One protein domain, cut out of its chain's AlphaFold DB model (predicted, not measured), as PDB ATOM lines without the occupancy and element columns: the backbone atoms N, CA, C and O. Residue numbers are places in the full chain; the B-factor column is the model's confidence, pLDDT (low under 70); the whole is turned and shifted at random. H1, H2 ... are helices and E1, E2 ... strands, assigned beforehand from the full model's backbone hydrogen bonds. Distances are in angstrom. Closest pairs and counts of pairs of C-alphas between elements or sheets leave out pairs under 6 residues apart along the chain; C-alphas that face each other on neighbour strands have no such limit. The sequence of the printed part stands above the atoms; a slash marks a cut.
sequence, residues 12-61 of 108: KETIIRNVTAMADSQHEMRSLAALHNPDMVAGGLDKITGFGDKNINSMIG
ATOM      1  N   LYS A  12     254.088 223.984 256.054       83.19
ATOM      2  CA  LYS A  12     255.026 222.864 255.890       83.19
ATOM      3  C   LYS A  12     254.492 221.844 254.880       83.19
ATOM      4  O   LYS A  12     255.259 221.341 254.067       83.19
ATOM      5  N   GLU A  13     253.183 221.608 254.869       85.38
ATOM      6  CA  GLU A  13     252.527 220.699 253.919       85.38
ATOM      7  C   GLU A  13     252.623 221.203 252.477       85.38
ATOM      8  O   GLU A  13     252.930 220.430 251.574       85.38
ATOM      9  N   THR A  14     252.419 222.503 252.251       86.56
ATOM     10  CA  THR A  14     252.538 223.124 250.924       86.56
ATOM     11  C   THR A  14     253.967 223.039 250.402       86.56
ATOM     12  O   THR A  14     254.178 222.738 249.227       86.56
ATOM     13  N   ILE A  15     254.953 223.268 251.275       87.62
ATOM     14  CA  ILE A  15     256.374 223.138 250.928       87.62
ATOM     15  C   ILE A  15     256.678 221.694 250.530       87.62
ATOM     16  O   ILE A  15     257.213 221.470 249.447       87.62
ATOM     17  N   ILE A  16     256.278 220.720 251.355       90.88
ATOM     18  CA  ILE A  16     256.483 219.293 251.071       90.88
ATOM     19  C   ILE A  16     255.823 218.917 249.743       90.88
ATOM     20  O   ILE A  16     256.489 218.360 248.877       90.88
ATOM     21  N   ARG A  17     254.559 219.298 249.529       89.69
ATOM     22  CA  ARG A  17     253.816 218.985 248.299       89.69
ATOM     23  C   ARG A  17     254.519 219.507 247.048       89.69
ATOM     24  O   ARG A  17     254.601 218.798 246.050       89.69
ATOM     25  N   ASN A  18     255.016 220.740 247.096       90.06
ATOM     26  CA  ASN A  18     255.690 221.344 245.953       90.06
ATOM     27  C   ASN A  18     257.065 220.715 245.713       90.06
ATOM     28  O   ASN A  18     257.404 220.444 244.566       90.06
ATOM     29  N   VAL A  19     257.821 220.405 246.770       92.75
ATOM     30  CA  VAL A  19     259.098 219.687 246.646       92.75
ATOM     31  C   VAL A  19     258.888 218.288 246.060       92.75
ATOM     32  O   VAL A  19     259.621 217.905 245.151       92.75
ATOM     33  N   THR A  20     257.870 217.551 246.509       93.88
ATOM     34  CA  THR A  20     257.519 216.240 245.945       93.88
ATOM     35  C   THR A  20     257.128 216.359 244.474       93.88
ATOM     36  O   THR A  20     257.708 215.673 243.642       93.88
ATOM     37  N   ALA A  21     256.249 217.301 244.116       92.12
ATOM     38  CA  ALA A  21     255.873 217.523 242.718       92.12
ATOM     39  C   ALA A  21     257.079 217.906 241.833       92.12
ATOM     40  O   ALA A  21     257.178 217.485 240.678       92.12
ATOM     41  N   MET A  22     258.030 218.680 242.364       92.19
ATOM     42  CA  MET A  22     259.282 218.997 241.673       92.19
ATOM     43  C   MET A  22     260.176 217.763 241.497       92.19
ATOM     44  O   MET A  22     260.757 217.585 240.430       92.19
ATOM     45  N   ALA A  23     260.279 216.903 242.510       92.50
ATOM     46  CA  ALA A  23     261.040 215.661 242.415       92.50
ATOM     47  C   ALA A  23     260.426 214.698 241.385       92.50
ATOM     48  O   ALA A  23     261.145 214.184 240.527       92.50
ATOM     49  N   ASP A  24     259.103 214.530 241.411       91.56
ATOM     50  CA  ASP A  24     258.371 213.668 240.479       91.56
ATOM     51  C   ASP A  24     258.497 214.184 239.040       91.56
ATOM     52  O   ASP A  24     258.852 213.442 238.128       91.56
ATOM     53  N   SER A  25     258.306 215.488 238.825       89.12
ATOM     54  CA  SER A  25     258.496 216.089 237.498       89.12
ATOM     55  C   SER A  25     259.932 215.951 236.987       89.12
ATOM     56  O   SER A  25     260.131 215.647 235.812       89.12
ATOM     57  N   GLN A  26     260.948 216.108 237.842       89.31
ATOM     58  CA  GLN A  26     262.340 215.851 237.454       89.31
ATOM     59  C   GLN A  26     262.594 214.381 237.120       89.31
ATOM     60  O   GLN A  26     263.416 214.098 236.247       89.31
ATOM     61  N   HIS A  27     261.938 213.453 237.816       89.44
ATOM     62  CA  HIS A  27     262.020 212.031 237.510       89.44
ATOM     63  C   HIS A  27     261.433 211.742 236.123       89.44
ATOM     64  O   HIS A  27     262.120 211.164 235.280       89.44
ATOM     65  N   GLU A  28     260.229 212.240 235.843       87.00
ATOM     66  CA  GLU A  28     259.564 212.044 234.552       87.00
ATOM     67  C   GLU A  28     260.305 212.729 233.399       87.00
ATOM     68  O   GLU A  28     260.499 212.133 232.343       87.00
ATOM     69  N   MET A  29     260.834 213.940 233.591       87.00
ATOM     70  CA  MET A  29     261.596 214.615 232.533       87.00
ATOM     71  C   MET A  29     262.880 213.871 232.125       87.00
ATOM     72  O   MET A  29     263.385 214.111 231.031       87.00
ATOM     73  N   ARG A  30     263.406 212.946 232.943       88.06
ATOM     74  CA  ARG A  30     264.568 212.113 232.564       88.06
ATOM     75  C   ARG A  30     264.228 211.051 231.518       88.06
ATOM     76  O   ARG A  30     265.140 210.605 230.816       88.06
ATOM     77  N   SER A  31     262.966 210.625 231.434       86.12
ATOM     78  CA  SER A  31     262.506 209.640 230.443       86.12
ATOM     79  C   SER A  31     262.203 210.281 229.086       86.12
ATOM     80  O   SER A  31     262.185 209.591 228.065       86.12
ATOM     81  N   LEU A  32     262.027 211.603 229.055       85.69
ATOM     82  CA  LEU A  32     261.670 212.363 227.867       85.69
ATOM     83  C   LEU A  32     262.909 212.902 227.131       85.69
ATOM     84  O   LEU A  32     263.881 213.359 227.728       85.69
ATOM     85  N   ALA A  33     262.860 212.878 225.803       81.56
ATOM     86  CA  ALA A  33     263.800 213.541 224.904       81.56
ATOM     87  C   ALA A  33     263.033 214.401 223.894       81.56
ATOM     88  O   ALA A  33     261.841 214.188 223.671       81.56
ATOM     89  N   ALA A  34     263.711 215.362 223.258       79.56
ATOM     90  CA  ALA A  34     263.130 216.115 222.146       79.56
ATOM     91  C   ALA A  34     262.580 215.140 221.089       79.56
ATOM     92  O   ALA A  34     263.260 214.181 220.711       79.56
ATOM     93  N   LEU A  35     261.331 215.347 220.668       73.88
ATOM     94  CA  LEU A  35     260.663 214.474 219.713       73.88
ATOM     95  C   LEU A  35     261.302 214.651 218.332       73.88
ATOM     96  O   LEU A  35     261.200 215.720 217.729       73.88
ATOM     97  N   HIS A  36     261.937 213.593 217.825       65.12
ATOM     98  CA  HIS A  36     262.401 213.546 216.443       65.12
ATOM     99  C   HIS A  36     261.196 213.372 215.516       65.12
ATOM    100  O   HIS A  36     260.825 212.260 215.145       65.12
ATOM    101  N   ASN A  37     260.573 214.487 215.145       59.44
ATOM    102  CA  ASN A  37     259.641 214.504 214.030       59.44
ATOM    103  C   ASN A  37     260.463 214.414 212.733       59.44
ATOM    104  O   ASN A  37     261.407 215.194 212.583       59.44
ATOM    105  N   PRO A  38     260.167 213.475 211.812       57.66
ATOM    106  CA  PRO A  38     260.796 213.455 210.501       57.66
ATOM    107  C   PRO A  38     260.335 214.703 209.749       57.66
ATOM    108  O   PRO A  38     259.277 214.720 209.123       57.66
ATOM    109  N   ASP A  39     261.104 215.776 209.878       54.75
ATOM    110  CA  ASP A  39     260.925 216.969 209.078       54.75
ATOM    111  C   ASP A  39     261.152 216.565 207.618       54.75
ATOM    112  O   ASP A  39     262.208 216.043 207.256       54.75
ATOM    113  N   MET A  40     260.132 216.739 206.776       56.16
ATOM    114  CA  MET A  40     260.248 216.484 205.336       56.16
ATOM    115  C   MET A  40     261.265 217.423 204.664       56.16
ATOM    116  O   MET A  40     261.562 217.254 203.481       56.16
ATOM    117  N   VAL A  41     261.817 218.394 205.398       57.97
ATOM    118  CA  VAL A  41     262.943 219.222 204.977       57.97
ATOM    119  C   VAL A  41     264.269 218.513 205.277       57.97
ATOM    120  O   VAL A  41     264.696 218.378 206.424       57.97
ATOM    121  N   ALA A  42     264.975 218.112 204.218       50.09
ATOM    122  CA  ALA A  42     266.357 217.655 204.323       50.09
ATOM    123  C   ALA A  42     267.240 218.792 204.878       50.09
ATOM    124  O   ALA A  42     267.425 219.813 204.220       50.09
ATOM    125  N   GLY A  43     267.758 218.617 206.097       58.09
ATOM    126  CA  GLY A  43     268.519 219.632 206.839       58.09
ATOM    127  C   GLY A  43     267.880 220.037 208.172       58.09
ATOM    128  O   GLY A  43     268.602 220.479 209.057       58.09
ATOM    129  N   GLY A  44     266.575 219.787 208.338       57.84
ATOM    130  CA  GLY A  44     265.823 219.991 209.576       57.84
ATOM    131  C   GLY A  44     265.587 221.456 209.964       57.84
ATOM    132  O   GLY A  44     266.431 222.332 209.776       57.84
ATOM    133  N   LEU A  45     264.428 221.733 210.553       62.62
ATOM    134  CA  LEU A  45     264.194 222.934 211.349       62.62
ATOM    135  C   LEU A  45     264.834 222.768 212.739       62.62
ATOM    136  O   LEU A  45     264.493 221.838 213.468       62.62
ATOM    137  N   ASP A  46     265.682 223.710 213.157       64.25
ATOM    138  CA  ASP A  46     266.230 223.778 214.527       64.25
ATOM    139  C   ASP A  46     265.181 224.304 215.529       64.25
ATOM    140  O   ASP A  46     265.330 225.348 216.168       64.25
ATOM    141  N   LYS A  47     264.021 223.640 215.588       67.19
ATOM    142  CA  LYS A  47     262.924 223.966 216.506       67.19
ATOM    143  C   LYS A  47     262.345 222.689 217.096       67.19
ATOM    144  O   LYS A  47     261.767 221.868 216.388       67.19
ATOM    145  N   ILE A  48     262.438 222.560 218.416       68.94
ATOM    146  CA  ILE A  48     261.818 221.461 219.161       68.94
ATOM    147  C   ILE A  48     260.320 221.757 219.297       68.94
ATOM    148  O   ILE A  48     259.934 222.716 219.961       68.94
ATOM    149  N   THR A  49     259.470 220.944 218.669       73.31
ATOM    150  CA  THR A  49     258.004 221.103 218.708       73.31
ATOM    151  C   THR A  49     257.315 220.216 219.749       73.31
ATOM    152  O   THR A  49     256.124 220.386 219.996       73.31
ATOM    153  N   GLY A  50     258.044 219.294 220.388       78.38
ATOM    154  CA  GLY A  50     257.513 218.419 221.431       78.38
ATOM    155  C   GLY A  50     258.568 217.526 222.083       78.38
ATOM    156  O   GLY A  50     259.728 217.502 221.666       78.38
ATOM    157  N   PHE A  51     258.143 216.770 223.096       82.75
ATOM    158  CA  PHE A  51     258.942 215.763 223.795       82.75
ATOM    159  C   PHE A  51     258.304 214.380 223.630       82.75
ATOM    160  O   PHE A  51     257.081 214.261 223.582       82.75
ATOM    161  N   GLY A  52     259.129 213.341 223.544       82.38
ATOM    162  CA  GLY A  52     258.703 211.945 223.476       82.38
ATOM    163  C   GLY A  52     259.622 211.047 224.291       82.38
ATOM    164  O   GLY A  52     260.624 211.507 224.831       82.38
ATOM    165  N   ASP A  53     259.290 209.762 224.377       84.06
ATOM    166  CA  ASP A  53     260.106 208.782 225.096       84.06
ATOM    167  C   ASP A  53     261.516 208.687 224.489       84.06
ATOM    168  O   ASP A  53     261.696 208.455 223.287       84.06
ATOM    169  N   LYS A  54     262.533 208.865 225.333       84.62
ATOM    170  CA  LYS A  54     263.940 208.863 224.932       84.62
ATOM    171  C   LYS A  54     264.378 207.531 224.330       84.62
ATOM    172  O   LYS A  54     265.165 207.538 223.383       84.62
ATOM    173  N   ASN A  55     263.904 206.405 224.859       82.50
ATOM    174  CA  ASN A  55     264.293 205.086 224.368       82.50
ATOM    175  C   ASN A  55     263.748 204.881 222.955       82.50
ATOM    176  O   ASN A  55     264.507 204.507 222.060       82.50
ATOM    177  N   ILE A  56     262.476 205.220 222.729       80.19
ATOM    178  CA  ILE A  56     261.850 205.153 221.401       80.19
ATOM    179  C   ILE A  56     262.552 206.110 220.432       80.19
ATOM    180  O   ILE A  56     262.950 205.690 219.343       80.19
ATOM    181  N   ASN A  57     262.790 207.360 220.839       78.25
ATOM    182  CA  ASN A  57     263.489 208.336 219.999       78.25
ATOM    183  C   ASN A  57     264.905 207.861 219.636       78.25
ATOM    184  O   ASN A  57     265.338 208.043 218.501       78.25
ATOM    185  N   SER A  58     265.609 207.192 220.556       76.00
ATOM    186  CA  SER A  58     266.958 206.666 220.306       76.00
ATOM    187  C   SER A  58     266.999 205.443 219.383       76.00
ATOM    188  O   SER A  58     268.050 205.140 218.821       76.00
ATOM    189  N   MET A  59     265.875 204.740 219.191       78.12
ATOM    190  CA  MET A  59     265.799 203.606 218.262       78.12
ATOM    191  C   MET A  59     265.762 204.048 216.794       78.12
ATOM    192  O   MET A  59     266.144 203.270 215.914       78.12
ATOM    193  N   ILE A  60     265.348 205.287 216.509       73.50
ATOM    194  CA  ILE A  60     265.373 205.836 215.151       73.50
ATOM    195  C   ILE A  60     266.836 205.992 214.728       73.50
ATOM    196  O   ILE A  60     267.580 206.795 215.275       73.50
ATOM    197  N   GLY A  61     267.272 205.198 213.751       68.38
ATOM    198  CA  GLY A  61     268.652 205.246 213.260       68.38
ATOM    199  C   GLY A  61     269.605 204.235 213.910       68.38
ATOM    200  O   GLY A  61     270.607 203.882 213.291       68.38
TER     201      GLY A  61
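This is residues 12 to 61 of the 108 residues of the protein "Ntox15 domain-containing protein" of Vibrio sp. V15_P4S5T153 (UniProt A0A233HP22). A long helix, H1, sticks out with residues 12 to 28 as an arm from a small head, where the two-strand hairpin E1 and E2 meets short H2. The hairpin's loop sticks out at the far end with residues 38 to 44. The 50 printed residues, mostly helix by class, hold H1, E1, E2, H2 in that order, with antiparallel strands. The whole is extended, radius of gyration of the C-alphas 16.0 A, spans 53 by 21 by 9 A.

Start at H1, residues 12 to 29; a tight link leads to E1, residues 32 to 34. E2, residues 51 to 53, is its antiparallel neighbour at 129 degrees; look for N 33 and O 52, 2.8 A apart, within hydrogen-bond range. A tight link leads to H2, residues 54 to 59; its closest C-alpha pair with E1 is Lys 54 and Ala 33, 4.7 A. H1 is apart from E2 and H2. Every O i to N i+4 pair in both helices is within hydrogen-bond range.

Find C-alpha 12 at (255.026, 222.864, 255.890); H1 runs 25.6 A from there. E1 spans 7.0 A, E2 7.2 A. H2 runs 8.7 A to C-alpha 59 at (265.799, 203.606, 218.262).

The farthest C-alphas, Lys 12 and Ala 42, are 53.1 A apart. The printed part has no cut; E1 to E2 is a long link. pLDDT is under 70 at residues 36 to 48 and 61.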